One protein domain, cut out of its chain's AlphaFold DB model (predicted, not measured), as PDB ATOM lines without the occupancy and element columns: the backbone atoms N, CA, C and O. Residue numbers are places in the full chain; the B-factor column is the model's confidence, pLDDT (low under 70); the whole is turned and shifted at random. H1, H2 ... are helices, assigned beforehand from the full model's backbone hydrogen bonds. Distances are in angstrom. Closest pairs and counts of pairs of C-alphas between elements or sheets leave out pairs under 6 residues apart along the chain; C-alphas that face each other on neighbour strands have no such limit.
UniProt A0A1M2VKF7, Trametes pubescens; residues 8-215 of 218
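Overview. This is residues 8 to 215 of the 218 residues of a protein of Trametes pubescens (UniProt A0A1M2VKF7). Four long helices, H3, H4, H5 and H6, stand side by side in a row, each running opposite to the one before, and at one end of the row the two short helices H1 and H2 and the long link of residues 31 to 66 make a head. H7, also short, packs on H5 and H6, toward the end of the row where H2 lies. The printed part has 208 residues with seven named helices, H1 to H7 in order along the chain, and no named strand; the class is all helix, with 126 residues in named elements. The whole is compact, with a radius of gyration of the C-alphas of 18.6 A, and spans 58 by 39 by 24 A along its three main axes.

Arrangement. The longest helix, H5, residues 126 to 153, is the hub and touches four other helices. It touches H6, residues 162 to 188, at a shallow tilt of 27 degrees, opposite ways, with the closest C-alphas, those of Gly 137 and Phe 176, 4.1 A apart; the two are a helical hairpin. H5 also forms a helical hairpin with H4, residues 96 to 117, at a shallow tilt of 25 degrees, opposite ways; here the closest C-alphas are those of Phe 102 and Ala 145, 5.3 A apart. H4 has a kink of 28 degrees near residue 111. H4 and H6 are close but not clearly touching, the C-alphas of Glu 98 and Ile 165 being closest at 7.1 A. Farther out, H3, residues 67 to 89, touches H4 in a third helical hairpin, at a shallow tilt of 16 degrees, opposite ways, with the C-alphas of Ile 70 and Leu 114 closest at 5.6 A. H3 is apart from H5 and H6. H2, residues 20 to 30, touches residues 183 to 188 of H6 alone, at a steep tilt of 38 degrees, only just past shallow; the closest C-alphas are those of Leu 22 and Gly 187, 4.0 A apart. H2 also touches residues 126 to 133 of H5 alone, with the C-alphas of Leu 22 and Thr 129 closest at 5.4 A. H2, H4, H5 and H6 form a bundle, a group of helices standing together. H7, residues 206 to 214, touches residues 136 to 140 of H5 alone, at a steep tilt of 52 degrees, with the C-alphas of Ala 140 and Thr 212 closest at 5.9 A. H7 also touches residues 179 to 183 of H6 alone, the C-alphas of Ala 183 and Leu 208 being closest at 6.5 A. H1, residues 8 to 13, touches no helix but is near H2, the C-alphas of Cys 11 and Cys 20 being closest at 5.6 A. Every O i to N i+4 pair is within hydrogen-bond range in H1, H2, H3, H5 and H7, against 16 of 18 in H4 and 22 of 23 in H6.

Along the chain. H5 is 40.6 A from first to last C-alpha; C-alpha 126 is at (124.544, 96.994, 124.440), and C-alpha 153 is at (133.050, 64.742, 101.366). H6 measures 37.9 A, H3 33.7 A, H4 30.9 A and H2 15.0 A. The short H7 and H1 measure 10.2 A and 8.5 A. C-alpha 8, where H1 begins, is at (107.816, 89.950, 113.644).

Size, cuts and confidence. The two C-alphas farthest apart, those of Ser 33 and Ala 92, are 59.2 A apart. The printed part has no cut. The links from H2 to H3, 36 residues, and from H6 to H7, 17 residues, are long. The mean pLDDT of the printed part is 94.8, and no printed residue is under 70.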
ATOM      1  N   GLU A   8     108.996  89.799 112.775       95.94
ATOM      2  CA  GLU A   8     107.816  89.950 113.644       95.94
ATOM      3  C   GLU A   8     107.145  88.618 114.023       95.94
ATOM      4  O   GLU A   8     107.104  88.315 115.221       95.94
ATOM      5  N   PRO A   9     106.745  87.741 113.080       95.56
ATOM      6  CA  PRO A   9     106.087  86.491 113.451       95.56
ATOM      7  C   PRO A   9     107.036  85.540 114.189       95.56
ATOM      8  O   PRO A   9     106.620  84.837 115.108       95.56
ATOM      9  N   LEU A  10     108.327  85.535 113.836       95.06
ATOM     10  CA  LEU A  10     109.328  84.703 114.504       95.06
ATOM     11  C   LEU A  10     109.566  85.174 115.940       95.06
ATOM     12  O   LEU A  10     109.616  84.359 116.851       95.06
ATOM     13  N   CYS A  11     109.665  86.480 116.161       96.19
ATOM     14  CA  CYS A  11     109.901  87.048 117.482       96.19
ATOM     15  C   CYS A  11     108.686  86.991 118.405       96.19
ATOM     16  O   CYS A  11     108.867  86.992 119.625       96.19
ATOM     17  N   HIS A  12     107.486  86.919 117.830       95.62
ATOM     18  CA  HIS A  12     106.235  86.757 118.558       95.62
ATOM     19  C   HIS A  12     105.949  85.283 118.904       95.62
ATOM     20  O   HIS A  12     105.498  84.976 120.007       95.62
ATOM     21  N   GLN A  13     106.212  84.356 117.973       94.94
ATOM     22  CA  GLN A  13     105.755  82.961 118.081       94.94
ATOM     23  C   GLN A  13     106.859  81.955 118.413       94.94
ATOM     24  O   GLN A  13     106.557  80.876 118.920       94.94
ATOM     25  N   VAL A  14     108.129  82.258 118.122       91.94
ATOM     26  CA  VAL A  14     109.248  81.344 118.386       91.94
ATOM     27  C   VAL A  14     109.895  81.714 119.721       91.94
ATOM     28  O   VAL A  14     110.538  82.764 119.827       91.94
ATOM     29  N   PRO A  15     109.792  80.851 120.749       84.25
ATOM     30  CA  PRO A  15     110.372  81.145 122.048       84.25
ATOM     31  C   PRO A  15     111.890  81.282 121.948       84.25
ATOM     32  O   PRO A  15     112.573  80.409 121.412       84.25
ATOM     33  N   SER A  16     112.436  82.346 122.539       90.62
ATOM     34  CA  SER A  16     113.883  82.562 122.640       90.62
ATOM     35  C   SER A  16     114.633  82.617 121.301       90.62
ATOM     36  O   SER A  16     115.793  82.205 121.234       90.62
ATOM     37  N   TYR A  17     114.008  83.136 120.238       94.75
ATOM     38  CA  TYR A  17     114.692  83.332 118.960       94.75
ATOM     39  C   TYR A  17     115.776  84.428 119.083       94.75
ATOM     40  O   TYR A  17     115.452  85.592 119.330       94.75
ATOM     41  N   PRO A  18     117.077  84.100 118.938       95.12
ATOM     42  CA  PRO A  18     118.172  84.975 119.373       95.12
ATOM     43  C   PRO A  18     118.216  86.311 118.630       95.12
ATOM     44  O   PRO A  18     118.578  87.330 119.215       95.12
ATOM     45  N   TRP A  19     117.837  86.333 117.350       96.25
ATOM     46  CA  TRP A  19     117.951  87.532 116.514       96.25
ATOM     47  C   TRP A  19     116.993  88.647 116.951       96.25
ATOM     48  O   TRP A  19     117.261  89.818 116.687       96.25
ATOM     49  N   CYS A  20     115.947  88.317 117.715       97.12
ATOM     50  CA  CYS A  20     115.021  89.294 118.290       97.12
ATOM     51  C   CYS A  20     115.707  90.283 119.236       97.12
ATOM     52  O   CYS A  20     115.285  91.433 119.312       97.12
ATOM     53  N   ASN A  21     116.817  89.898 119.880       97.94
ATOM     54  CA  ASN A  21     117.591  90.809 120.729       97.94
ATOM     55  C   ASN A  21     118.127  92.029 119.950       97.94
ATOM     56  O   ASN A  21     118.321  93.102 120.525       97.94
ATOM     57  N   LEU A  22     118.390  91.873 118.643       97.94
ATOM     58  CA  LEU A  22     118.836  92.967 117.774       97.94
ATOM     59  C   LEU A  22     117.695  93.965 117.564       97.94
ATOM     60  O   LEU A  22     117.856  95.166 117.765       97.94
ATOM     61  N   PHE A  23     116.515  93.454 117.224       97.75
ATOM     62  CA  PHE A  23     115.341  94.278 116.981       97.75
ATOM     63  C   PHE A  23     114.778  94.904 118.258       97.75
ATOM     64  O   PHE A  23     114.267  96.016 118.204       97.75
ATOM     65  N   TYR A  24     114.933  94.263 119.420       97.88
ATOM     66  CA  TYR A  24     114.504  94.838 120.695       97.88
ATOM     67  C   TYR A  24     115.268  96.141 120.982       97.88
ATOM     68  O   TYR A  24     114.670  97.170 121.295       97.88
ATOM     69  N   ARG A  25     116.596  96.131 120.779       97.38
ATOM     70  CA  ARG A  25     117.455  97.328 120.844       97.38
ATOM     71  C   ARG A  25     117.025  98.385 119.822       97.38
ATOM     72  O   ARG A  25     116.920  99.559 120.169       97.38
ATOM     73  N   GLN A  26     116.753  97.974 118.584       96.69
ATOM     74  CA  GLN A  26     116.285  98.872 117.527       96.69
ATOM     75  C   GLN A  26     114.966  99.564 117.921       96.69
ATOM     76  O   GLN A  26     114.860 100.787 117.839       96.69
ATOM     77  N   LEU A  27     113.979  98.809 118.411       97.19
ATOM     78  CA  LEU A  27     112.685  99.333 118.851       97.19
ATOM     79  C   LEU A  27     112.820 100.293 120.034       97.19
ATOM     80  O   LEU A  27     112.198 101.351 120.013       97.19
ATOM     81  N   GLN A  28     113.667  99.990 121.023       96.31
ATOM     82  CA  GLN A  28     113.919 100.903 122.144       96.31
ATOM     83  C   GLN A  28     114.353 102.305 121.689       96.31
ATOM     84  O   GLN A  28     113.992 103.290 122.329       96.31
ATOM     85  N   HIS A  29     115.119 102.399 120.599       94.50
ATOM     86  CA  HIS A  29     115.632 103.670 120.088       94.50
ATOM     87  C   HIS A  29     114.707 104.356 119.078       94.50
ATOM     88  O   HIS A  29     114.650 105.584 119.061       94.50
ATOM     89  N   HIS A  30     113.993 103.592 118.246       94.81
ATOM     90  CA  HIS A  30     113.220 104.149 117.128       94.81
ATOM     91  C   HIS A  30     111.709 104.192 117.373       94.81
ATOM     92  O   HIS A  30     111.047 105.100 116.877       94.81
ATOM     93  N   ASN A  31     111.146 103.238 118.122       95.56
ATOM     94  CA  ASN A  31     109.725 103.221 118.470       95.56
ATOM     95  C   ASN A  31     109.430 102.278 119.653       95.56
ATOM     96  O   ASN A  31     109.009 101.133 119.473       95.56
ATOM     97  N   SER A  32     109.604 102.773 120.879       95.94
ATOM     98  CA  SER A  32     109.412 101.963 122.087       95.94
ATOM     99  C   SER A  32     107.948 101.608 122.370       95.94
ATOM    100  O   SER A  32     107.698 100.686 123.134       95.94
ATOM    101  N   SER A  33     106.973 102.291 121.754       96.12
ATOM    102  CA  SER A  33     105.540 101.994 121.943       96.12
ATOM    103  C   SER A  33     105.099 100.652 121.351       96.12
ATOM    104  O   SER A  33     104.025 100.146 121.682       96.12
ATOM    105  N   VAL A  34     105.936 100.063 120.491       96.12
ATOM    106  CA  VAL A  34     105.745  98.706 119.969       96.12
ATOM    107  C   VAL A  34     106.022  97.663 121.054       96.12
ATOM    108  O   VAL A  34     105.410  96.603 121.025       96.12
ATOM    109  N   LEU A  35     106.899  97.953 122.021       96.88
ATOM    110  CA  LEU A  35     107.234  97.040 123.115       96.88
ATOM    111  C   LEU A  35     106.106  97.049 124.156       96.88
ATOM    112  O   LEU A  35     105.948  98.001 124.921       96.88
ATOM    113  N   GLN A  36     105.303  95.991 124.162       95.44
ATOM    114  CA  GLN A  36     104.096  95.838 124.971       95.44
ATOM    115  C   GLN A  36     104.131  94.515 125.748       95.44
ATOM    116  O   GLN A  36     104.962  93.644 125.491       95.44
ATOM    117  N   GLY A  37     103.231  94.369 126.725       93.06
ATOM    118  CA  GLY A  37     103.156  93.164 127.561       93.06
ATOM    119  C   GLY A  37     104.500  92.839 128.212       93.06
ATOM    120  O   GLY A  37     105.155  93.727 128.760       93.06
ATOM    121  N   ASP A  38     104.943  91.590 128.080       91.94
ATOM    122  CA  ASP A  38     106.206  91.102 128.645       91.94
ATOM    123  C   ASP A  38     107.441  91.822 128.086       91.94
ATOM    124  O   ASP A  38     108.486  91.854 128.725       91.94
ATOM    125  N   SER A  39     107.348  92.426 126.898       95.94
ATOM    126  CA  SER A  39     108.446  93.203 126.310       95.94
ATOM    127  C   SER A  39     108.519  94.643 126.819       95.94
ATOM    128  O   SER A  39     109.507  95.316 126.526       95.94
ATOM    129  N   ALA A  40     107.521  95.127 127.566       96.06
ATOM    130  CA  ALA A  40     107.457  96.518 128.017       96.06
ATOM    131  C   ALA A  40     108.507  96.864 129.088       96.06
ATOM    132  O   ALA A  40     109.018  97.984 129.093       96.06
ATOM    133  N   ASP A  41     108.841  95.919 129.975       95.75
ATOM    134  CA  ASP A  41     109.900  96.078 130.978       95.75
ATOM    135  C   ASP A  41     111.170  95.334 130.537       95.75
ATOM    136  O   ASP A  41     111.231  94.108 130.648       95.75
ATOM    137  N   PRO A  42     112.231  96.040 130.105       95.56
ATOM    138  CA  PRO A  42     113.462  95.402 129.651       95.56
ATOM    139  C   PRO A  42     114.172  94.548 130.707       95.56
ATOM    140  O   PRO A  42     114.983  93.701 130.339       95.56
ATOM    141  N   SER A  43     113.927  94.805 131.999       94.88
ATOM    142  CA  SER A  43     114.551  94.089 133.121       94.88
ATOM    143  C   SER A  43     113.861  92.770 133.469       94.88
ATOM    144  O   SER A  43     114.457  91.916 134.126       94.88
ATOM    145  N   ALA A  44     112.625  92.604 133.005       94.94
ATOM    146  CA  ALA A  44     111.841  91.382 133.115       94.94
ATOM    147  C   ALA A  44     111.776  90.619 131.785       94.94
ATOM    148  O   ALA A  44     111.609  89.397 131.780       94.94
ATOM    149  N   ALA A  45     111.904  91.345 130.669       95.31
ATOM    150  CA  ALA A  45     111.518  90.876 129.353       95.31
ATOM    151  C   ALA A  45     112.226  89.576 128.932       95.31
ATOM    152  O   ALA A  45     113.449  89.447 129.060       95.31
ATOM    153  N   PRO A  46     111.472  88.615 128.373       95.19
ATOM    154  CA  PRO A  46     112.035  87.414 127.776       95.19
ATOM    155  C   PRO A  46     112.766  87.717 126.459       95.19
ATOM    156  O   PRO A  46     112.624  88.782 125.863       95.19
ATOM    157  N   VAL A  47     113.522  86.735 125.960       95.25
ATOM    158  CA  VAL A  47     114.074  86.774 124.595       95.25
ATOM    159  C   VAL A  47     112.931  86.608 123.585       95.25
ATOM    160  O   VAL A  47     112.340  85.532 123.491       95.25
ATOM    161  N   GLY A  48     112.637  87.675 122.842       95.06
ATOM    162  CA  GLY A  48     111.519  87.780 121.900       95.06
ATOM    163  C   GLY A  48     111.050  89.233 121.779       95.06
ATOM    164  O   GLY A  48     111.631  90.121 122.405       95.06
ATOM    165  N   ILE A  49     110.016  89.484 120.974       96.69
ATOM    166  CA  ILE A  49     109.333  90.789 120.907       96.69
ATOM    167  C   ILE A  49     107.836  90.537 120.964       96.69
ATOM    168  O   ILE A  49     107.286  89.883 120.084       96.69
ATOM    169  N   ASN A  50     107.206  91.054 122.020       96.06
ATOM    170  CA  ASN A  50     105.819  90.790 122.392       96.06
ATOM    171  C   ASN A  50     105.458  89.295 122.297       96.06
ATOM    172  O   ASN A  50     104.475  88.964 121.643       96.06
ATOM    173  N   PRO A  51     106.261  88.376 122.865       95.50
ATOM    174  CA  PRO A  51     106.048  86.957 122.622       95.50
ATOM    175  C   PRO A  51     104.752  86.455 123.268       95.50
ATOM    176  O   PRO A  51     104.388  86.896 124.356       95.50
ATOM    177  N   GLU A  52     104.097  85.468 122.646       94.31
ATOM    178  CA  GLU A  52     102.932  84.785 123.247       94.31
ATOM    179  C   GLU A  52     103.309  84.026 124.525       94.31
ATOM    180  O   GLU A  52     102.501  83.848 125.434       94.31
ATOM    181  N   CYS A  53     104.549  83.542 124.564       91.00
ATOM    182  CA  CYS A  53     105.141  82.846 125.689       91.00
ATOM    183  C   CYS A  53     106.637  83.148 125.724       91.00
ATOM    184  O   CYS A  53     107.340  83.011 124.718       91.00
ATOM    185  N   GLY A  54     107.139  83.530 126.893       91.56
ATOM    186  CA  GLY A  54     108.542  83.846 127.087       91.56
ATOM    187  C   GLY A  54     109.045  83.433 128.462       91.56
ATOM    188  O   GLY A  54     108.284  83.265 129.412       91.56
ATOM    189  N   ILE A  55     110.360  83.255 128.559       93.44
ATOM    190  CA  ILE A  55     111.040  82.980 129.823       93.44
ATOM    191  C   ILE A  55     111.656  84.288 130.312       93.44
ATOM    192  O   ILE A  55     112.637  84.763 129.731       93.44
ATOM    193  N   ALA A  56     111.065  84.861 131.361       94.31
ATOM    194  CA  ALA A  56     111.516  86.113 131.959       94.31
ATOM    195  C   ALA A  56     112.994  86.057 132.368       94.31
ATOM    196  O   ALA A  56     113.558  84.973 132.583       94.31
ATOM    197  N   GLN A  57     113.617  87.225 132.486       94.75
ATOM    198  CA  GLN A  57     115.013  87.329 132.898       94.75
ATOM    199  C   GLN A  57     115.250  86.653 134.258       94.75
ATOM    200  O   GLN A  57     114.391  86.661 135.143       94.75
ATOM    201  N   VAL A  58     116.434  86.059 134.434       94.44
ATOM    202  CA  VAL A  58     116.833  85.422 135.695       94.44
ATOM    203  C   VAL A  58     116.587  86.333 136.907       94.44
ATOM    204  O   VAL A  58     116.983  87.498 136.921       94.44
ATOM    205  N   GLY A  59     115.949  85.784 137.942       91.38
ATOM    206  CA  GLY A  59     115.648  86.504 139.182       91.38
ATOM    207  C   GLY A  59     114.367  87.346 139.156       91.38
ATOM    208  O   GLY A  59     113.963  87.822 140.214       91.38
ATOM    209  N   HIS A  60     113.701  87.482 138.006       92.25
ATOM    210  CA  HIS A  60     112.377  88.098 137.910       92.25
ATOM    211  C   HIS A  60     111.282  87.042 138.109       92.25
ATOM    212  O   HIS A  60     111.340  85.987 137.483       92.25
ATOM    213  N   ASP A  61     110.322  87.282 139.006       89.12
ATOM    214  CA  ASP A  61     109.203  86.368 139.308       89.12
ATOM    215  C   ASP A  61     109.601  84.898 139.562       89.12
ATOM    216  O   ASP A  61     108.890  83.954 139.222       89.12
ATOM    217  N   GLY A  62     110.773  84.679 140.169       89.62
ATOM    218  CA  GLY A  62     111.299  83.333 140.425       89.62
ATOM    219  C   GLY A  62     111.823  82.606 139.180       89.62
ATOM    220  O   GLY A  62     112.098  81.408 139.250       89.62
ATOM    221  N   SER A  63     111.996  83.309 138.055       93.00
ATOM    222  CA  SER A  63     112.560  82.761 136.823       93.00
ATOM    223  C   SER A  63     113.999  82.283 137.019       93.00
ATOM    224  O   SER A  63     114.876  83.014 137.495       93.00
ATOM    225  N   LEU A  64     114.251  81.051 136.573       92.44
ATOM    226  CA  LEU A  64     115.579  80.437 136.492       92.44
ATOM    227  C   LEU A  64     116.238  80.651 135.121       92.44
ATOM    228  O   LEU A  64     117.200  79.953 134.791       92.44
ATOM    229  N   ALA A  65     115.730  81.607 134.334       93.69
ATOM    230  CA  ALA A  65     116.137  81.814 132.950       93.69
ATOM    231  C   ALA A  65     115.864  80.565 132.081       93.69
ATOM    232  O   ALA A  65     115.148  79.643 132.487       93.69
ATOM    233  N   ASN A  66     116.399  80.516 130.856       94.81
ATOM    234  CA  ASN A  66     116.180  79.392 129.939       94.81
ATOM    235  C   ASN A  66     117.022  78.157 130.328       94.81
ATOM    236  O   ASN A  66     117.956  77.761 129.627       94.81
ATOM    237  N   ILE A  67     116.706  77.556 131.480       94.56
ATOM    238  CA  ILE A  67     117.497  76.491 132.116       94.56
ATOM    239  C   ILE A  67     117.672  75.260 131.224       94.56
ATOM    240  O   ILE A  67     118.745  74.657 131.211       94.56
ATOM    241  N   ALA A  68     116.659  74.925 130.421       93.44
ATOM    242  CA  ALA A  68     116.730  73.819 129.477       93.44
ATOM    243  C   ALA A  68     117.808  74.065 128.408       93.44
ATOM    244  O   ALA A  68     118.680  73.217 128.210       93.44
ATOM    245  N   ASN A  69     117.804  75.243 127.773       94.00
ATOM    246  CA  ASN A  69     118.827  75.617 126.797       94.00
ATOM    247  C   ASN A  69     120.215  75.724 127.446       94.00
ATOM    248  O   ASN A  69     121.189  75.240 126.880       94.00
ATOM    249  N   ILE A  70     120.313  76.279 128.659       94.81
ATOM    250  CA  ILE A  70     121.582  76.401 129.392       94.81
ATOM    251  C   ILE A  70     122.224  75.023 129.617       94.81
ATOM    252  O   ILE A  70     123.400  74.830 129.302       94.81
ATOM    253  N   ILE A  71     121.451  74.051 130.114       96.75
ATOM    254  CA  ILE A  71     121.928  72.679 130.338       96.75
ATOM    255  C   ILE A  71     122.299  72.017 129.004       96.75
ATOM    256  O   ILE A  71     123.364  71.404 128.900       96.75
ATOM    257  N   ALA A  72     121.462  72.164 127.972       96.69
ATOM    258  CA  ALA A  72     121.722  71.599 126.651       96.69
ATOM    259  C   ALA A  72     123.015  72.154 126.026       96.69
ATOM    260  O   ALA A  72     123.828  71.378 125.519       96.69
ATOM    261  N   CYS A  73     123.259  73.465 126.117       97.12
ATOM    262  CA  CYS A  73     124.498  74.088 125.654       97.12
ATOM    263  C   CYS A  73     125.710  73.592 126.455       97.12
ATOM    264  O   CYS A  73     126.731  73.255 125.858       97.12
ATOM    265  N   ALA A  74     125.606  73.482 127.785       96.94
ATOM    266  CA  ALA A  74     126.698  73.001 128.636       96.94
ATOM    267  C   ALA A  74     127.117  71.560 128.301       96.94
ATOM    268  O   ALA A  74     128.303  71.283 128.107       96.94
ATOM    269  N   LEU A  75     126.148  70.651 128.168       98.31
ATOM    270  CA  LEU A  75     126.406  69.267 127.766       98.31
ATOM    271  C   LEU A  75     126.952  69.187 126.336       98.31
ATOM    272  O   LEU A  75     127.883  68.424 126.073       98.31
ATOM    273  N   SER A  76     126.423  70.015 125.430       98.12
ATOM    274  CA  SER A  76     126.900  70.098 124.049       98.12
ATOM    275  C   SER A  76     128.355  70.558 123.979       98.12
ATOM    276  O   SER A  76     129.126  69.976 123.224       98.12
ATOM    277  N   MET A  77     128.781  71.523 124.802       98.44
ATOM    278  CA  MET A  77     130.182  71.969 124.830       98.44
ATOM    279  C   MET A  77     131.120  70.824 125.221       98.44
ATOM    280  O   MET A  77     132.129  70.600 124.554       98.44
ATOM    281  N   ILE A  78     130.764  70.055 126.255       98.44
ATOM    282  CA  ILE A  78     131.542  68.884 126.685       98.44
ATOM    283  C   ILE A  78     131.619  67.856 125.550       98.44
ATOM    284  O   ILE A  78     132.710  67.398 125.200       98.44
ATOM    285  N   LEU A  79     130.478  67.519 124.945       98.50
ATOM    286  CA  LEU A  79     130.413  66.547 123.858       98.50
ATOM    287  C   LEU A  79     131.256  66.986 122.655       98.50
ATOM    288  O   LEU A  79     132.040  66.198 122.131       98.50
ATOM    289  N   VAL A  80     131.145  68.244 122.230       98.31
ATOM    290  CA  VAL A  80     131.872  68.764 121.067       98.31
ATOM    291  C   VAL A  80     133.375  68.811 121.332       98.31
ATOM    292  O   VAL A  80     134.148  68.432 120.456       98.31
ATOM    293  N   VAL A  81     133.816  69.168 122.544       98.38
ATOM    294  CA  VAL A  81     135.236  69.082 122.931       98.38
ATOM    295  C   VAL A  81     135.757  67.645 122.793       98.38
ATOM    296  O   VAL A  81     136.836  67.431 122.228       98.38
ATOM    297  N   LEU A  82     134.985  66.648 123.240       98.31
ATOM    298  CA  LEU A  82     135.337  65.235 123.065       98.31
ATOM    299  C   LEU A  82     135.388  64.836 121.583       98.31
ATOM    300  O   LEU A  82     136.330  64.159 121.165       98.31
ATOM    301  N   LEU A  83     134.435  65.298 120.767       97.44
ATOM    302  CA  LEU A  83     134.417  65.047 119.324       97.44
ATOM    303  C   LEU A  83     135.626  65.670 118.613       97.44
ATOM    304  O   LEU A  83     136.256  65.001 117.790       97.44
ATOM    305  N   VAL A  84     136.011  66.904 118.954       97.44
ATOM    306  CA  VAL A  84     137.217  67.566 118.422       97.44
ATOM    307  C   VAL A  84     138.464  66.754 118.772       97.44
ATOM    308  O   VAL A  84     139.319  66.505 117.913       97.44
ATOM    309  N   PHE A  85     138.564  66.291 120.020       96.81
ATOM    310  CA  PHE A  85     139.680  65.473 120.484       96.81
ATOM    311  C   PHE A  85     139.767  64.128 119.753       96.81
ATOM    312  O   PHE A  85     140.837  63.754 119.265       96.81
ATOM    313  N   TRP A  86     138.654  63.404 119.622       95.62
ATOM    314  CA  TRP A  86     138.628  62.115 118.926       95.62
ATOM    315  C   TRP A  86     138.886  62.251 117.428       95.62
ATOM    316  O   TRP A  86     139.653  61.460 116.875       95.62
ATOM    317  N   THR A  87     138.334  63.280 116.786       94.38
ATOM    318  CA  THR A  87     138.595  63.593 115.371       94.38
ATOM    319  C   THR A  87     140.081  63.858 115.140       94.38
ATOM    320  O   THR A  87     140.667  63.345 114.187       94.38
ATOM    321  N   SER A  88     140.737  64.559 116.071       91.38
ATOM    322  CA  SER A  88     142.175  64.848 116.003       91.38
ATOM    323  C   SER A  88     143.058  63.597 116.096       91.38
ATOM    324  O   SER A  88     144.184  63.603 115.601       91.38
ATOM    325  N   ARG A  89     142.565  62.504 116.698       92.25
ATOM    326  CA  ARG A  89     143.291  61.225 116.794       92.25
ATOM    327  C   ARG A  89     143.173  60.355 115.540       92.25
ATOM    328  O   ARG A  89     143.982  59.443 115.363       92.25
ATOM    329  N   ARG A  90     142.187  60.596 114.670       88.69
ATOM    330  CA  ARG A  90     142.018  59.836 113.420       88.69
ATOM    331  C   ARG A  90     143.131  60.207 112.444       88.69
ATOM    332  O   ARG A  90     143.414  61.386 112.284       88.69
ATOM    333  N   ARG A  91     143.775  59.221 111.805       79.06
ATOM    334  CA  ARG A  91     144.888  59.447 110.857       79.06
ATOM    335  C   ARG A  91     144.474  59.411 109.385       79.06
ATOM    336  O   ARG A  91     145.082  60.120 108.599       79.06
ATOM    337  N   ALA A  92     143.453  58.631 109.036       77.12
ATOM    338  CA  ALA A  92     142.978  58.467 107.663       77.12
ATOM    339  C   ALA A  92     141.449  58.591 107.626       77.12
ATOM    340  O   ALA A  92     140.737  57.628 107.895       77.12
ATOM    341  N   ALA A  93     140.965  59.806 107.380       85.88
ATOM    342  CA  ALA A  93     139.557  60.115 107.167       85.88
ATOM    343  C   ALA A  93     139.477  61.342 106.253       85.88
ATOM    344  O   ALA A  93     140.149  62.338 106.531       85.88
ATOM    345  N   VAL A  94     138.676  61.241 105.192       87.94
ATOM    346  CA  VAL A  94     138.476  62.312 104.207       87.94
ATOM    347  C   VAL A  94     137.812  63.505 104.890       87.94
ATOM    348  O   VAL A  94     136.848  63.328 105.638       87.94
ATOM    349  N   GLY A  95     138.339  64.708 104.675       90.62
ATOM    350  CA  GLY A  95     137.771  65.953 105.202       90.62
ATOM    351  C   GLY A  95     137.994  66.156 106.701       90.62
ATOM    352  O   GLY A  95     137.349  66.993 107.327       90.62
ATOM    353  N   ARG A  96     138.891  65.384 107.330       93.12
ATOM    354  CA  ARG A  96     139.126  65.440 108.785       93.12
ATOM    355  C   ARG A  96     139.497  66.842 109.273       93.12
ATOM    356  O   ARG A  96     139.121  67.219 110.383       93.12
ATOM    357  N   VAL A  97     140.310  67.569 108.507       93.38
ATOM    358  CA  VAL A  97     140.828  68.880 108.922       93.38
ATOM    359  C   VAL A  97     139.697  69.911 108.899       93.38
ATOM    360  O   VAL A  97     139.478  70.610 109.886       93.38
ATOM    361  N   GLU A  98     138.929  69.932 107.818       95.44
ATOM    362  CA  GLU A  98     137.753  70.767 107.588       95.44
ATOM    363  C   GLU A  98     136.640  70.458 108.595       95.44
ATOM    364  O   GLU A  98     136.024  71.373 109.150       95.44
ATOM    365  N   PHE A  99     136.435  69.180 108.918       95.88
ATOM    366  CA  PHE A  99     135.439  68.761 109.903       95.88
ATOM    367  C   PHE A  99     135.830  69.194 111.312       95.88
ATOM    368  O   PHE A  99     134.992  69.639 112.097       95.88
ATOM    369  N   ARG A 100     137.127  69.147 111.642       95.81
ATOM    370  CA  ARG A 100     137.624  69.689 112.909       95.81
ATOM    371  C   ARG A 100     137.384  71.197 113.003       95.81
ATOM    372  O   ARG A 100     136.990  71.655 114.071       95.81
ATOM    373  N   PHE A 101     137.602  71.956 111.927       95.62
ATOM    374  CA  PHE A 101     137.281  73.385 111.914       95.62
ATOM    375  C   PHE A 101     135.784  73.641 112.114       95.62
ATOM    376  O   PHE A 101     135.430  74.491 112.925       95.62
ATOM    377  N   PHE A 102     134.917  72.864 111.457       96.94
ATOM    378  CA  PHE A 102     133.470  72.922 111.680       96.94
ATOM    379  C   PHE A 102     133.103  72.672 113.149       96.94
ATOM    380  O   PHE A 102     132.386  73.472 113.743       96.94
ATOM    381  N   LEU A 103     133.644  71.619 113.772       97.81
ATOM    382  CA  LEU A 103     133.382  71.330 115.185       97.81
ATOM    383  C   LEU A 103     133.875  72.445 116.116       97.81
ATOM    384  O   LEU A 103     133.238  72.712 117.130       97.81
ATOM    385  N   VAL A 104     134.996  73.100 115.795       97.81
ATOM    386  CA  VAL A 104     135.486  74.254 116.564       97.81
ATOM    387  C   VAL A 104     134.560  75.461 116.393       97.81
ATOM    388  O   VAL A 104     134.254  76.111 117.385       97.81
ATOM    389  N   LEU A 105     134.071  75.742 115.182       97.06
ATOM    390  CA  LEU A 105     133.088  76.807 114.949       97.06
ATOM    391  C   LEU A 105     131.782  76.539 115.704       97.06
ATOM    392  O   LEU A 105     131.309  77.415 116.420       97.06
ATOM    393  N   TYR A 106     131.269  75.309 115.648       97.69
ATOM    394  CA  TYR A 106     130.101  74.906 116.431       97.69
ATOM    395  C   TYR A 106     130.358  74.989 117.945       97.69
ATOM    396  O   TYR A 106     129.508  75.444 118.698       97.69
ATOM    397  N   LEU A 107     131.553  74.629 118.428       98.38
ATOM    398  CA  LEU A 107     131.905  74.831 119.837       98.38
ATOM    399  C   LEU A 107     131.864  76.314 120.228       98.38
ATOM    400  O   LEU A 107     131.456  76.637 121.341       98.38
ATOM    401  N   LEU A 108     132.289  77.204 119.326       97.81
ATOM    402  CA  LEU A 108     132.246  78.644 119.547       97.81
ATOM    403  C   LEU A 108     130.818  79.194 119.536       97.81
ATOM    404  O   LEU A 108     130.584  80.152 120.259       97.81
ATOM    405  N   THR A 109     129.856  78.627 118.798       98.00
ATOM    406  CA  THR A 109     128.465  79.126 118.835       98.00
ATOM    407  C   THR A 109     127.804  78.879 120.191       98.00
ATOM    408  O   THR A 109     127.082  79.740 120.679       98.00
ATOM    409  N   LEU A 110     128.091  77.752 120.850       98.38
ATOM    410  CA  LEU A 110     127.427  77.328 122.090       98.38
ATOM    411  C   LEU A 110     127.473  78.340 123.255       98.38
ATOM    412  O   LEU A 110     126.415  78.599 123.830       98.38
ATOM    413  N   PRO A 111     128.618  78.942 123.640       98.00
ATOM    414  CA  PRO A 111     128.625  79.961 124.692       98.00
ATOM    415  C   PRO A 111     127.865  81.233 124.284       98.00
ATOM    416  O   PRO A 111     127.224  81.860 125.125       98.00
ATOM    417  N   PHE A 112     127.879  81.600 123.000       97.94
ATOM    418  CA  PHE A 112     127.124  82.752 122.504       97.94
ATOM    419  C   PHE A 112     125.619  82.469 122.455       97.94
ATOM    420  O   PHE A 112     124.828  83.340 122.819       97.94
ATOM    421  N   GLN A 113     125.212  81.250 122.098       96.94
ATOM    422  CA  GLN A 113     123.833  80.782 122.218       96.94
ATOM    423  C   GLN A 113     123.379  80.823 123.675       96.94
ATOM    424  O   GLN A 113     122.344  81.410 123.969       96.94
ATOM    425  N   LEU A 114     124.185  80.287 124.595       96.50
ATOM    426  CA  LEU A 114     123.878  80.294 126.024       96.50
ATOM    427  C   LEU A 114     123.587  81.710 126.532       96.50
ATOM    428  O   LEU A 114     122.628  81.896 127.271       96.50
ATOM    429  N   ILE A 115     124.372  82.713 126.130       96.38
ATOM    430  CA  ILE A 115     124.163  84.095 126.588       96.38
ATOM    431  C   ILE A 115     123.000  84.773 125.847       96.38
ATOM    432  O   ILE A 115     122.186  85.440 126.481       96.38
ATOM    433  N   SER A 116     122.904  84.605 124.525       96.69
ATOM    434  CA  SER A 116     121.899  85.298 123.701       96.69
ATOM    435  C   SER A 116     120.475  84.768 123.880       96.69
ATOM    436  O   SER A 116     119.535  85.551 123.781       96.69
ATOM    437  N   THR A 117     120.292  83.478 124.184       95.81
ATOM    438  CA  THR A 117     118.962  82.876 124.410       95.81
ATOM    439  C   THR A 117     118.708  82.489 125.868       95.81
ATOM    440  O   THR A 117     117.610  82.059 126.218       95.81
ATOM    441  N   GLY A 118     119.707  82.653 126.742       93.88
ATOM    442  CA  GLY A 118     119.646  82.248 128.146       93.88
ATOM    443  C   GLY A 118     118.764  83.110 129.045       93.88
ATOM    444  O   GLY A 118     118.420  82.647 130.123       93.88
ATOM    445  N   SER A 119     118.371  84.320 128.626       94.06
ATOM    446  CA  SER A 119     117.632  85.289 129.465       94.06
ATOM    447  C   SER A 119     118.417  85.738 130.719       94.06
ATOM    448  O   SER A 119     117.886  85.863 131.822       94.06
ATOM    449  N   PHE A 120     119.733  85.944 130.563       94.12
ATOM    450  CA  PHE A 120     120.626  86.409 131.639       94.12
ATOM    451  C   PHE A 120     120.832  87.921 131.664       94.12
ATOM    452  O   PHE A 120     121.052  88.504 132.722       94.12
ATOM    453  N   LEU A 121     120.853  88.533 130.480       96.12
ATOM    454  CA  LEU A 121     121.143  89.947 130.294       96.12
ATOM    455  C   LEU A 121     119.850  90.703 130.019       96.12
ATOM    456  O   LEU A 121     118.964  90.184 129.344       96.12
ATOM    457  N   GLN A 122     119.811  91.951 130.477       96.62
ATOM    458  CA  GLN A 122     118.710  92.867 130.211       96.62
ATOM    459  C   GLN A 122     118.473  93.037 128.711       96.62
ATOM    460  O   GLN A 122     119.422  93.275 127.942       96.62
ATOM    461  N   GLN A 123     117.204  92.953 128.313       96.44
ATOM    462  CA  GLN A 123     116.799  93.114 126.926       96.44
ATOM    463  C   GLN A 123     117.133  94.518 126.417       96.44
ATOM    464  O   GLN A 123     117.007  95.526 127.119       96.44
ATOM    465  N   GLY A 124     117.656  94.576 125.193       96.12
ATOM    466  CA  GLY A 124     118.130  95.820 124.586       96.12
ATOM    467  C   GLY A 124     119.405  96.406 125.203       96.12
ATOM    468  O   GLY A 124     119.798  97.520 124.862       96.12
ATOM    469  N   SER A 125     120.106  95.692 126.089       97.75
ATOM    470  CA  SER A 125     121.432  96.125 126.543       97.75
ATOM    471  C   SER A 125     122.471  96.049 125.416       97.75
ATOM    472  O   SER A 125     122.462  95.133 124.593       97.75
ATOM    473  N   THR A 126     123.437  96.976 125.415       97.94
ATOM    474  CA  THR A 126     124.544  96.994 124.440       97.94
ATOM    475  C   THR A 126     125.302  95.664 124.401       97.94
ATOM    476  O   THR A 126     125.673  95.194 123.327       97.94
ATOM    477  N   ALA A 127     125.514  95.042 125.567       97.94
ATOM    478  CA  ALA A 127     126.207  93.763 125.678       97.94
ATOM    479  C   ALA A 127     125.429  92.634 124.986       97.94
ATOM    480  O   ALA A 127     126.008  91.912 124.175       97.94
ATOM    481  N   LEU A 128     124.122  92.511 125.249       98.06
ATOM    482  CA  LEU A 128     123.290  91.479 124.633       98.06
ATOM    483  C   LEU A 128     123.198  91.654 123.112       98.06
ATOM    484  O   LEU A 128     123.325  90.672 122.377       98.06
ATOM    485  N   THR A 129     123.047  92.889 122.628       98.06
ATOM    486  CA  THR A 129     123.014  93.186 121.188       98.06
ATOM    487  C   THR A 129     124.333  92.814 120.508       98.06
ATOM    488  O   THR A 129     124.322  92.109 119.500       98.06
ATOM    489  N   ALA A 130     125.478  93.211 121.076       98.38
ATOM    490  CA  ALA A 130     126.789  92.890 120.511       98.38
ATOM    491  C   ALA A 130     127.067  91.376 120.504       98.38
ATOM    492  O   ALA A 130     127.514  90.833 119.494       98.38
ATOM    493  N   ILE A 131     126.753  90.677 121.602       98.44
ATOM    494  CA  ILE A 131     126.905  89.217 121.701       98.44
ATOM    495  C   ILE A 131     126.004  88.509 120.688       98.44
ATOM    496  O   ILE A 131     126.457  87.580 120.024       98.44
ATOM    497  N   THR A 132     124.760  88.963 120.521       98.38
ATOM    498  CA  THR A 132     123.829  88.400 119.533       98.38
ATOM    499  C   THR A 132     124.339  88.593 118.105       98.38
ATOM    500  O   THR A 132     124.239  87.678 117.293       98.38
ATOM    501  N   ALA A 133     124.941  89.741 117.791       98.31
ATOM    502  CA  ALA A 133     125.498  89.976 116.464       98.31
ATOM    503  C   ALA A 133     126.712  89.078 116.169       98.31
ATOM    504  O   ALA A 133     126.811  88.499 115.087       98.31
ATOM    505  N   ILE A 134     127.600  88.882 117.154       98.62
ATOM    506  CA  ILE A 134     128.704  87.916 117.039       98.62
ATOM    507  C   ILE A 134     128.150  86.494 116.890       98.62
ATOM    508  O   ILE A 134     128.641  85.728 116.061       98.62
ATOM    509  N   HIS A 135     127.101  86.150 117.646       98.19
ATOM    510  CA  HIS A 135     126.428  84.860 117.541       98.19
ATOM    511  C   HIS A 135     125.887  84.617 116.123       98.19
ATOM    512  O   HIS A 135     126.147  83.559 115.558       98.19
ATOM    513  N   ALA A 136     125.219  85.606 115.517       98.00
ATOM    514  CA  ALA A 136     124.709  85.520 114.146       98.00
ATOM    515  C   ALA A 136     125.833  85.267 113.128       98.00
ATOM    516  O   ALA A 136     125.707  84.399 112.263       98.00
ATOM    517  N   GLY A 137     126.966  85.964 113.273       97.94
ATOM    518  CA  GLY A 137     128.164  85.725 112.464       97.94
ATOM    519  C   GLY A 137     128.716  84.306 112.622       97.94
ATOM    520  O   GLY A 137     129.024  83.648 111.627       97.94
ATOM    521  N   LEU A 138     128.833  83.810 113.859       97.75
ATOM    522  CA  LEU A 138     129.326  82.455 114.136       97.75
ATOM    523  C   LEU A 138     128.397  81.382 113.567       97.75
ATOM    524  O   LEU A 138     128.879  80.388 113.027       97.75
ATOM    525  N   VAL A 139     127.084  81.582 113.667       97.06
ATOM    526  CA  VAL A 139     126.082  80.681 113.092       97.06
ATOM    527  C   VAL A 139     126.212  80.650 111.570       97.06
ATOM    528  O   VAL A 139     126.408  79.573 111.011       97.06
ATOM    529  N   ALA A 140     126.230  81.807 110.900       96.69
ATOM    530  CA  ALA A 140     126.400  81.863 109.447       96.69
ATOM    531  C   ALA A 140     127.697  81.171 108.989       96.69
ATOM    532  O   ALA A 140     127.675  80.361 108.061       96.69
ATOM    533  N   ALA A 141     128.818  81.425 109.673       97.00
ATOM    534  CA  ALA A 141     130.077  80.736 109.400       97.00
ATOM    535  C   ALA A 141     129.969  79.220 109.637       97.00
ATOM    536  O   ALA A 141     130.399  78.434 108.803       97.00
ATOM    537  N   THR A 142     129.337  78.776 110.724       96.81
ATOM    538  CA  THR A 142     129.180  77.342 111.025       96.81
ATOM    539  C   THR A 142     128.431  76.600 109.917       96.81
ATOM    540  O   THR A 142     128.852  75.514 109.514       96.81
ATOM    541  N   PHE A 143     127.373  77.192 109.362       95.25
ATOM    542  CA  PHE A 143     126.634  76.591 108.251       95.25
ATOM    543  C   PHE A 143     127.410  76.632 106.924       95.25
ATOM    544  O   PHE A 143     127.324  75.693 106.132       95.25
ATOM    545  N   TRP A 144     128.260  77.640 106.701       95.00
ATOM    546  CA  TRP A 144     129.200  77.632 105.574       95.00
ATOM    547  C   TRP A 144     130.260  76.545 105.712       95.00
ATOM    548  O   TRP A 144     130.550  75.842 104.743       95.00
ATOM    549  N   ALA A 145     130.802  76.351 106.913       95.94
ATOM    550  CA  ALA A 145     131.697  75.241 107.205       95.94
ATOM    551  C   ALA A 145     131.004  73.892 106.983       95.94
ATOM    552  O   ALA A 145     131.642  72.973 106.467       95.94
ATOM    553  N   LEU A 146     129.718  73.764 107.324       94.94
ATOM    554  CA  LEU A 146     128.934  72.553 107.071       94.94
ATOM    555  C   LEU A 146     128.811  72.265 105.567       94.94
ATOM    556  O   LEU A 146     129.112  71.154 105.130       94.94
ATOM    557  N   LEU A 147     128.448  73.272 104.768       93.56
ATOM    558  CA  LEU A 147     128.390  73.157 103.308       93.56
ATOM    559  C   LEU A 147     129.754  72.790 102.710       93.56
ATOM    560  O   LEU A 147     129.851  71.886 101.882       93.56
ATOM    561  N   ALA A 148     130.823  73.459 103.144       94.06
ATOM    562  CA  ALA A 148     132.169  73.177 102.661       94.06
ATOM    563  C   ALA A 148     132.605  71.741 103.005       94.06
ATOM    564  O   ALA A 148     133.178  71.055 102.161       94.06
ATOM    565  N   ASN A 149     132.263  71.247 104.200       94.56
ATOM    566  CA  ASN A 149     132.480  69.848 104.573       94.56
ATOM    567  C   ASN A 149     131.709  68.877 103.669       94.56
ATOM    568  O   ASN A 149     132.266  67.855 103.270       94.56
ATOM    569  N   ALA A 150     130.463  69.196 103.304       93.75
ATOM    570  CA  ALA A 150     129.692  68.380 102.367       93.75
ATOM    571  C   ALA A 150     130.375  68.303 100.990       93.75
ATOM    572  O   ALA A 150     130.502  67.213 100.436       93.75
ATOM    573  N   ILE A 151     130.890  69.426 100.473       93.62
ATOM    574  CA  ILE A 151     131.637  69.467  99.204       93.62
ATOM    575  C   ILE A 151     132.911  68.620  99.297       93.62
ATOM    576  O   ILE A 151     133.136  67.768  98.441       93.62
ATOM    577  N   VAL A 152     133.716  68.788 100.347       94.06
ATOM    578  CA  VAL A 152     134.945  67.999 100.551       94.06
ATOM    579  C   VAL A 152     134.631  66.502 100.675       94.06
ATOM    580  O   VAL A 152     135.356  65.668 100.134       94.06
ATOM    581  N   SER A 153     133.498  66.137 101.283       92.06
ATOM    582  CA  SER A 153     133.050  64.742 101.366       92.06
ATOM    583  C   SER A 153     132.721  64.115 100.004       92.06
ATOM    584  O   SER A 153     132.725  62.887  99.903       92.06
ATOM    585  N   THR A 154     132.442  64.911  98.963       93.31
ATOM    586  CA  THR A 154     132.253  64.403  97.589       93.31
ATOM    587  C   THR A 154     133.565  64.109  96.864       93.31
ATOM    588  O   THR A 154     133.532  63.574  95.761       93.31
ATOM    589  N   GLN A 155     134.711  64.458  97.462       91.31
ATOM    590  CA  GLN A 155     136.050  64.311  96.877       91.31
ATOM    591  C   GLN A 155     136.268  65.104  95.576       91.31
ATOM    592  O   GLN A 155     137.274  64.910  94.900       91.31
ATOM    593  N   VAL A 156     135.369  66.037  95.232       92.06
ATOM    594  CA  VAL A 156     135.583  66.988  94.124       92.06
ATOM    595  C   VAL A 156     136.749  67.936  94.431       92.06
ATOM    596  O   VAL A 156     137.442  68.383  93.521       92.06
ATOM    597  N   VAL A 157     136.978  68.224  95.715       91.94
ATOM    598  CA  VAL A 157     138.129  68.981  96.216       91.94
ATOM    599  C   VAL A 157     138.929  68.075  97.147       91.94
ATOM    600  O   VAL A 157     138.356  67.455  98.042       91.94
ATOM    601  N   GLU A 158     140.245  68.009  96.945       92.06
ATOM    602  CA  GLU A 158     141.148  67.196  97.766       92.06
ATOM    603  C   GLU A 158     141.236  67.741  99.201       92.06
ATOM    604  O   GLU A 158     141.603  68.901  99.420       92.06
ATOM    605  N   ASP A 159     140.930  66.902 100.189       90.31
ATOM    606  CA  ASP A 159     140.890  67.286 101.596       90.31
ATOM    607  C   ASP A 159     142.277  67.584 102.180       90.31
ATOM    608  O   ASP A 159     143.290  66.999 101.800       90.31
ATOM    609  N   GLY A 160     142.353  68.532 103.118       87.75
ATOM    610  CA  GLY A 160     143.602  68.911 103.787       87.75
ATOM    611  C   GLY A 160     144.639  69.611 102.896       87.75
ATOM    612  O   GLY A 160     145.703  69.990 103.388       87.75
ATOM    613  N   THR A 161     144.340  69.820 101.613       93.75
ATOM    614  CA  THR A 161     145.182  70.580 100.682       93.75
ATOM    615  C   THR A 161     144.983  72.085 100.850       93.75
ATOM    616  O   THR A 161     143.953  72.548 101.343       93.75
ATOM    617  N   LEU A 162     145.944  72.889 100.381       94.12
ATOM    618  CA  LEU A 162     145.776  74.348 100.347       94.12
ATOM    619  C   LEU A 162     144.553  74.765  99.515       94.12
ATOM    620  O   LEU A 162     143.861  75.708  99.891       94.12
ATOM    621  N   SER A 163     144.250  74.032  98.438       92.44
ATOM    622  CA  SER A 163     143.059  74.248  97.608       92.44
ATOM    623  C   SER A 163     141.739  74.022  98.343       92.44
ATOM    624  O   SER A 163     140.751  74.627  97.950       92.44
ATOM    625  N   SER A 164     141.707  73.211  99.405       94.06
ATOM    626  CA  SER A 164     140.529  73.059 100.271       94.06
ATOM    627  C   SER A 164     140.536  74.076 101.416       94.06
ATOM    628  O   SER A 164     139.585  74.834 101.614       94.06
ATOM    629  N   ILE A 165     141.651  74.162 102.147       94.94
ATOM    630  CA  ILE A 165     141.748  74.928 103.395       94.94
ATOM    631  C   ILE A 165     141.642  76.441 103.171       94.94
ATOM    632  O   ILE A 165     141.030  77.131 103.990       94.94
ATOM    633  N   VAL A 166     142.211  76.978 102.088       95.56
ATOM    634  CA  VAL A 166     142.161  78.421 101.801       95.56
ATOM    635  C   VAL A 166     140.732  78.905 101.532       95.56
ATOM    636  O   VAL A 166     140.281  79.779 102.276       95.56
ATOM    637  N   PRO A 167     139.980  78.368 100.546       94.69
ATOM    638  CA  PRO A 167     138.604  78.806 100.322       94.69
ATOM    639  C   PRO A 167     137.707  78.496 101.522       94.69
ATOM    640  O   PRO A 167     136.888  79.336 101.885       94.69
ATOM    641  N   PHE A 168     137.909  77.356 102.198       94.88
ATOM    642  CA  PHE A 168     137.189  77.025 103.428       94.88
ATOM    643  C   PHE A 168     137.308  78.146 104.470       94.88
ATOM    644  O   PHE A 168     136.302  78.659 104.956       94.88
ATOM    645  N   ASN A 169     138.530  78.558 104.821       95.56
ATOM    646  CA  ASN A 169     138.733  79.588 105.842       95.56
ATOM    647  C   ASN A 169     138.317  80.976 105.351       95.56
ATOM    648  O   ASN A 169     137.759  81.749 106.128       95.56
ATOM    649  N   PHE A 170     138.544  81.283 104.071       96.75
ATOM    650  CA  PHE A 170     138.134  82.549 103.474       96.75
ATOM    651  C   PHE A 170     136.620  82.755 103.572       96.75
ATOM    652  O   PHE A 170     136.189  83.776 104.103       96.75
ATOM    653  N   PHE A 171     135.811  81.789 103.124       95.06
ATOM    654  CA  PHE A 171     134.354  81.924 103.173       95.06
ATOM    655  C   PHE A 171     133.836  81.947 104.611       95.06
ATOM    656  O   PHE A 171     133.017  82.800 104.936       95.06
ATOM    657  N   ASN A 172     134.364  81.106 105.504       95.81
ATOM    658  CA  ASN A 172     133.983  81.154 106.919       95.81
ATOM    659  C   ASN A 172     134.233  82.533 107.543       95.81
ATOM    660  O   ASN A 172     133.347  83.082 108.197       95.81
ATOM    661  N   LEU A 173     135.411  83.120 107.310       97.25
ATOM    662  CA  LEU A 173     135.737  84.448 107.821       97.25
ATOM    663  C   LEU A 173     134.885  85.540 107.157       97.25
ATOM    664  O   LEU A 173     134.398  86.434 107.845       97.25
ATOM    665  N   ALA A 174     134.682  85.461 105.841       96.94
ATOM    666  CA  ALA A 174     133.881  86.425 105.097       96.94
ATOM    667  C   ALA A 174     132.431  86.457 105.597       96.94
ATOM    668  O   ALA A 174     131.912  87.537 105.869       96.94
ATOM    669  N   PHE A 175     131.798  85.297 105.788       95.88
ATOM    670  CA  PHE A 175     130.427  85.220 106.296       95.88
ATOM    671  C   PHE A 175     130.317  85.553 107.782       95.88
ATOM    672  O   PHE A 175     129.351  86.203 108.175       95.88
ATOM    673  N   PHE A 176     131.321  85.211 108.596       97.50
ATOM    674  CA  PHE A 176     131.390  85.681 109.979       97.50
ATOM    675  C   PHE A 176     131.377  87.217 110.052       97.50
ATOM    676  O   PHE A 176     130.550  87.796 110.757       97.50
ATOM    677  N   ILE A 177     132.263  87.878 109.296       98.25
ATOM    678  CA  ILE A 177     132.389  89.341 109.294       98.25
ATOM    679  C   ILE A 177     131.153  89.996 108.675       98.25
ATOM    680  O   ILE A 177     130.612  90.932 109.259       98.25
ATOM    681  N   ALA A 178     130.694  89.518 107.515       96.75
ATOM    682  CA  ALA A 178     129.569  90.116 106.803       96.75
ATOM    683  C   ALA A 178     128.270  90.017 107.612       96.75
ATOM    684  O   ALA A 178     127.633  91.039 107.866       96.75
ATOM    685  N   THR A 179     127.904  88.818 108.077       97.25
ATOM    686  CA  THR A 179     126.685  88.627 108.874       97.25
ATOM    687  C   THR A 179     126.794  89.329 110.223       97.25
ATOM    688  O   THR A 179     125.834  89.962 110.652       97.25
ATOM    689  N   GLY A 180     127.963  89.287 110.873       97.50
ATOM    690  CA  GLY A 180     128.193  90.002 112.128       97.50
ATOM    691  C   GLY A 180     128.036  91.515 111.978       97.50
ATOM    692  O   GLY A 180     127.380  92.147 112.802       97.50
ATOM    693  N   TYR A 181     128.570  92.099 110.902       97.50
ATOM    694  CA  TYR A 181     128.405  93.522 110.602       97.50
ATOM    695  C   TYR A 181     126.944  93.886 110.323       97.50
ATOM    696  O   TYR A 181     126.441  94.840 110.905       97.50
ATOM    697  N   ILE A 182     126.249  93.105 109.489       97.31
ATOM    698  CA  ILE A 182     124.823  93.316 109.197       97.31
ATOM    699  C   ILE A 182     124.001  93.238 110.487       97.31
ATOM    700  O   ILE A 182     123.182  94.112 110.745       97.31
ATOM    701  N   ALA A 183     124.245  92.239 111.336       97.56
ATOM    702  CA  ALA A 183     123.546  92.083 112.607       97.56
ATOM    703  C   ALA A 183     123.827  93.241 113.582       97.56
ATOM    704  O   ALA A 183     122.909  93.723 114.249       97.56
ATOM    705  N   LEU A 184     125.077  93.717 113.648       98.00
ATOM    706  CA  LEU A 184     125.435  94.907 114.423       98.00
ATOM    707  C   LEU A 184     124.700  96.145 113.907       98.00
ATOM    708  O   LEU A 184     124.170  96.905 114.712       98.00
ATOM    709  N   ASP A 185     124.641  96.337 112.589       97.44
ATOM    710  CA  ASP A 185     123.960  97.481 111.986       97.44
ATOM    711  C   ASP A 185     122.440  97.421 112.190       97.44
ATOM    712  O   ASP A 185     121.831  98.420 112.553       97.44
ATOM    713  N   VAL A 186     121.826  96.240 112.080       97.00
ATOM    714  CA  VAL A 186     120.406  96.035 112.417       97.00
ATOM    715  C   VAL A 186     120.137  96.388 113.884       97.00
ATOM    716  O   VAL A 186     119.162  97.076 114.182       97.00
ATOM    717  N   GLY A 187     120.994  95.940 114.805       96.69
ATOM    718  CA  GLY A 187     120.798  96.156 116.240       96.69
ATOM    719  C   GLY A 187     121.077  97.586 116.710       96.69
ATOM    720  O   GLY A 187     120.342  98.116 117.540       96.69
ATOM    721  N   PHE A 188     122.137  98.215 116.200       96.88
ATOM    722  CA  PHE A 188     122.574  99.544 116.635       96.88
ATOM    723  C   PHE A 188     122.176 100.684 115.698       96.88
ATOM    724  O   PHE A 188     122.279 101.842 116.098       96.88
ATOM    725  N   SER A 189     121.729 100.377 114.479       95.00
ATOM    726  CA  SER A 189     121.400 101.361 113.441       95.00
ATOM    727  C   SER A 189     122.543 102.354 113.199       95.00
ATOM    728  O   SER A 189     122.335 103.567 113.222       95.00
ATOM    729  N   PHE A 190     123.770 101.846 113.012       91.94
ATOM    730  CA  PHE A 190     124.930 102.695 112.709       91.94
ATOM    731  C   PHE A 190     124.779 103.379 111.348       91.94
ATOM    732  O   PHE A 190     125.242 104.503 111.153       91.94
ATOM    733  N   THR A 191     124.136 102.689 110.412       92.25
ATOM    734  CA  THR A 191     123.805 103.154 109.074       92.25
ATOM    735  C   THR A 191     122.305 103.019 108.814       92.25
ATOM    736  O   THR A 191     121.568 102.432 109.603       92.25
ATOM    737  N   SER A 192     121.855 103.569 107.684       89.31
ATOM    738  CA  SER A 192     120.487 103.397 107.185       89.31
ATOM    739  C   SER A 192     120.357 102.278 106.137       89.31
ATOM    740  O   SER A 192     119.356 102.222 105.428       89.31
ATOM    741  N   VAL A 193     121.403 101.463 105.932       90.38
ATOM    742  CA  VAL A 193     121.468 100.489 104.826       90.38
ATOM    743  C   VAL A 193     120.696  99.215 105.162       90.38
ATOM    744  O   VAL A 193     119.976  98.699 104.310       90.38
ATOM    745  N   PHE A 194     120.838  98.709 106.390       90.19
ATOM    746  CA  PHE A 194     120.237  97.440 106.822       90.19
ATOM    747  C   PHE A 194     119.114  97.601 107.853       90.19
ATOM    748  O   PHE A 194     118.628  96.614 108.402       90.19
ATOM    749  N   GLY A 195     118.695  98.838 108.102       83.19
ATOM    750  CA  GLY A 195     117.651  99.212 109.046       83.19
ATOM    751  C   GLY A 195     117.711 100.715 109.339       83.19
ATOM    752  O   GLY A 195     118.501 101.420 108.715       83.19
ATOM    753  N   PRO A 196     116.907 101.226 110.283       88.88
ATOM    754  CA  PRO A 196     115.865 100.509 111.014       88.88
ATOM    755  C   PRO A 196     114.705 100.084 110.104       88.88
ATOM    756  O   PRO A 196     114.531 100.598 108.999       88.88
ATOM    757  N   SER A 197     113.916  99.126 110.576       90.00
ATOM    758  CA  SER A 197     112.730  98.625 109.876       90.00
ATOM    759  C   SER A 197     111.731  99.765 109.645       90.00
ATOM    760  O   SER A 197     111.588 100.652 110.491       90.00
ATOM    761  N   ASN A 198     111.028  99.750 108.512       90.06
ATOM    762  CA  ASN A 198     110.022 100.756 108.184       90.06
ATOM    763  C   ASN A 198     108.762 100.093 107.592       90.06
ATOM    764  O   ASN A 198     108.778  99.763 106.405       90.06
ATOM    765  N   PRO A 199     107.681  99.933 108.377       93.19
ATOM    766  CA  PRO A 199     107.531 100.372 109.767       93.19
ATOM    767  C   PRO A 199     108.420  99.589 110.762       93.19
ATOM    768  O   PRO A 199     108.726  98.421 110.529       93.19
ATOM    769  N   PRO A 200     108.818 100.191 111.908       93.25
ATOM    770  CA  PRO A 200     109.643  99.520 112.921       93.25
ATOM    771  C   PRO A 200     109.057  98.209 113.455       93.25
ATOM    772  O   PRO A 200     109.812  97.326 113.844       93.25
ATOM    773  N   ALA A 201     107.727  98.088 113.466       93.38
ATOM    774  CA  ALA A 201     107.013  96.931 113.998       93.38
ATOM    775  C   ALA A 201     107.221  95.641 113.189       93.38
ATOM    776  O   ALA A 201     107.100  94.566 113.764       93.38
ATOM    777  N   ASP A 202     107.585  95.733 111.906       95.12
ATOM    778  CA  ASP A 202     107.748  94.554 111.039       95.12
ATOM    779  C   ASP A 202     109.047  93.783 111.339       95.12
ATOM    780  O   ASP A 202     109.217  92.634 110.922       95.12
ATOM    781  N   LEU A 203     109.974  94.404 112.086       96.12
ATOM    782  CA  LEU A 203     111.290  93.843 112.413       96.12
ATOM    783  C   LEU A 203     111.992  93.333 111.149       96.12
ATOM    784  O   LEU A 203     112.438  92.194 111.065       96.12
ATOM    785  N   HIS A 204     111.998  94.158 110.114       96.12
ATOM    786  CA  HIS A 204     112.348  93.761 108.767       96.12
ATOM    787  C   HIS A 204     113.860  93.828 108.530       96.12
ATOM    788  O   HIS A 204     114.482  94.882 108.670       96.12
ATOM    789  N   SER A 205     114.457  92.715 108.097       96.25
ATOM    790  CA  SER A 205     115.811  92.704 107.539       96.25
ATOM    791  C   SER A 205     116.029  91.497 106.628       96.25
ATOM    792  O   SER A 205     116.435  90.421 107.068       96.25
ATOM    793  N   ILE A 206     115.827  91.688 105.323       95.69
ATOM    794  CA  ILE A 206     116.106  90.667 104.299       95.69
ATOM    795  C   ILE A 206     117.521  90.072 104.405       95.69
ATOM    796  O   ILE A 206     117.631  88.845 104.416       95.69
ATOM    797  N   PRO A 207     118.614  90.860 104.467       95.25
ATOM    798  CA  PRO A 207     119.949  90.271 104.449       95.25
ATOM    799  C   PRO A 207     120.239  89.468 105.714       95.25
ATOM    800  O   PRO A 207     120.818  88.388 105.609       95.25
ATOM    801  N   LEU A 208     119.793  89.934 106.887       95.50
ATOM    802  CA  LEU A 208     119.909  89.156 108.116       95.50
ATOM    803  C   LEU A 208     119.120  87.848 107.988       95.50
ATOM    804  O   LEU A 208     119.686  86.783 108.199       95.50
ATOM    805  N   PHE A 209     117.861  87.920 107.544       95.25
ATOM    806  CA  PHE A 209     116.988  86.760 107.365       95.25
ATOM    807  C   PHE A 209     117.573  85.724 106.409       95.25
ATOM    808  O   PHE A 209     117.572  84.530 106.700       95.25
ATOM    809  N   VAL A 210     118.121  86.161 105.275       95.25
ATOM    810  CA  VAL A 210     118.751  85.253 104.315       95.25
ATOM    811  C   VAL A 210     119.967  84.576 104.938       95.25
ATOM    812  O   VAL A 210     120.071  83.353 104.877       95.25
ATOM    813  N   LEU A 211     120.858  85.349 105.558       93.81
ATOM    814  CA  LEU A 211     122.132  84.849 106.076       93.81
ATOM    815  C   LEU A 211     121.987  83.983 107.331       93.81
ATOM    816  O   LEU A 211     122.867  83.165 107.597       93.81
ATOM    817  N   THR A 212     120.905  84.148 108.095       92.38
ATOM    818  CA  THR A 212     120.654  83.351 109.299       92.38
ATOM    819  C   THR A 212     119.625  82.250 109.104       92.38
ATOM    820  O   THR A 212     119.709  81.265 109.813       92.38
ATOM    821  N   SER A 213     118.666  82.374 108.185       89.06
ATOM    822  CA  SER A 213     117.503  81.466 108.136       89.06
ATOM    823  C   SER A 213     117.321  80.752 106.795       89.06
ATOM    824  O   SER A 213     116.577  79.779 106.730       89.06
ATOM    825  N   ILE A 214     117.973  81.211 105.719       90.38
ATOM    826  CA  ILE A 214     117.783  80.642 104.371       90.38
ATOM    827  C   ILE A 214     119.056  80.002 103.829       90.38
ATOM    828  O   ILE A 214     119.027  78.843 103.424       90.38
ATOM    829  N   TRP A 215     120.167  80.741 103.783       81.31
ATOM    830  CA  TRP A 215     121.403  80.259 103.174       81.31
ATOM    831  C   TRP A 215     122.661  80.745 103.912       81.31
ATOM    832  O   TRP A 215     122.876  81.955 104.014       81.31
TER     833      TRP A 215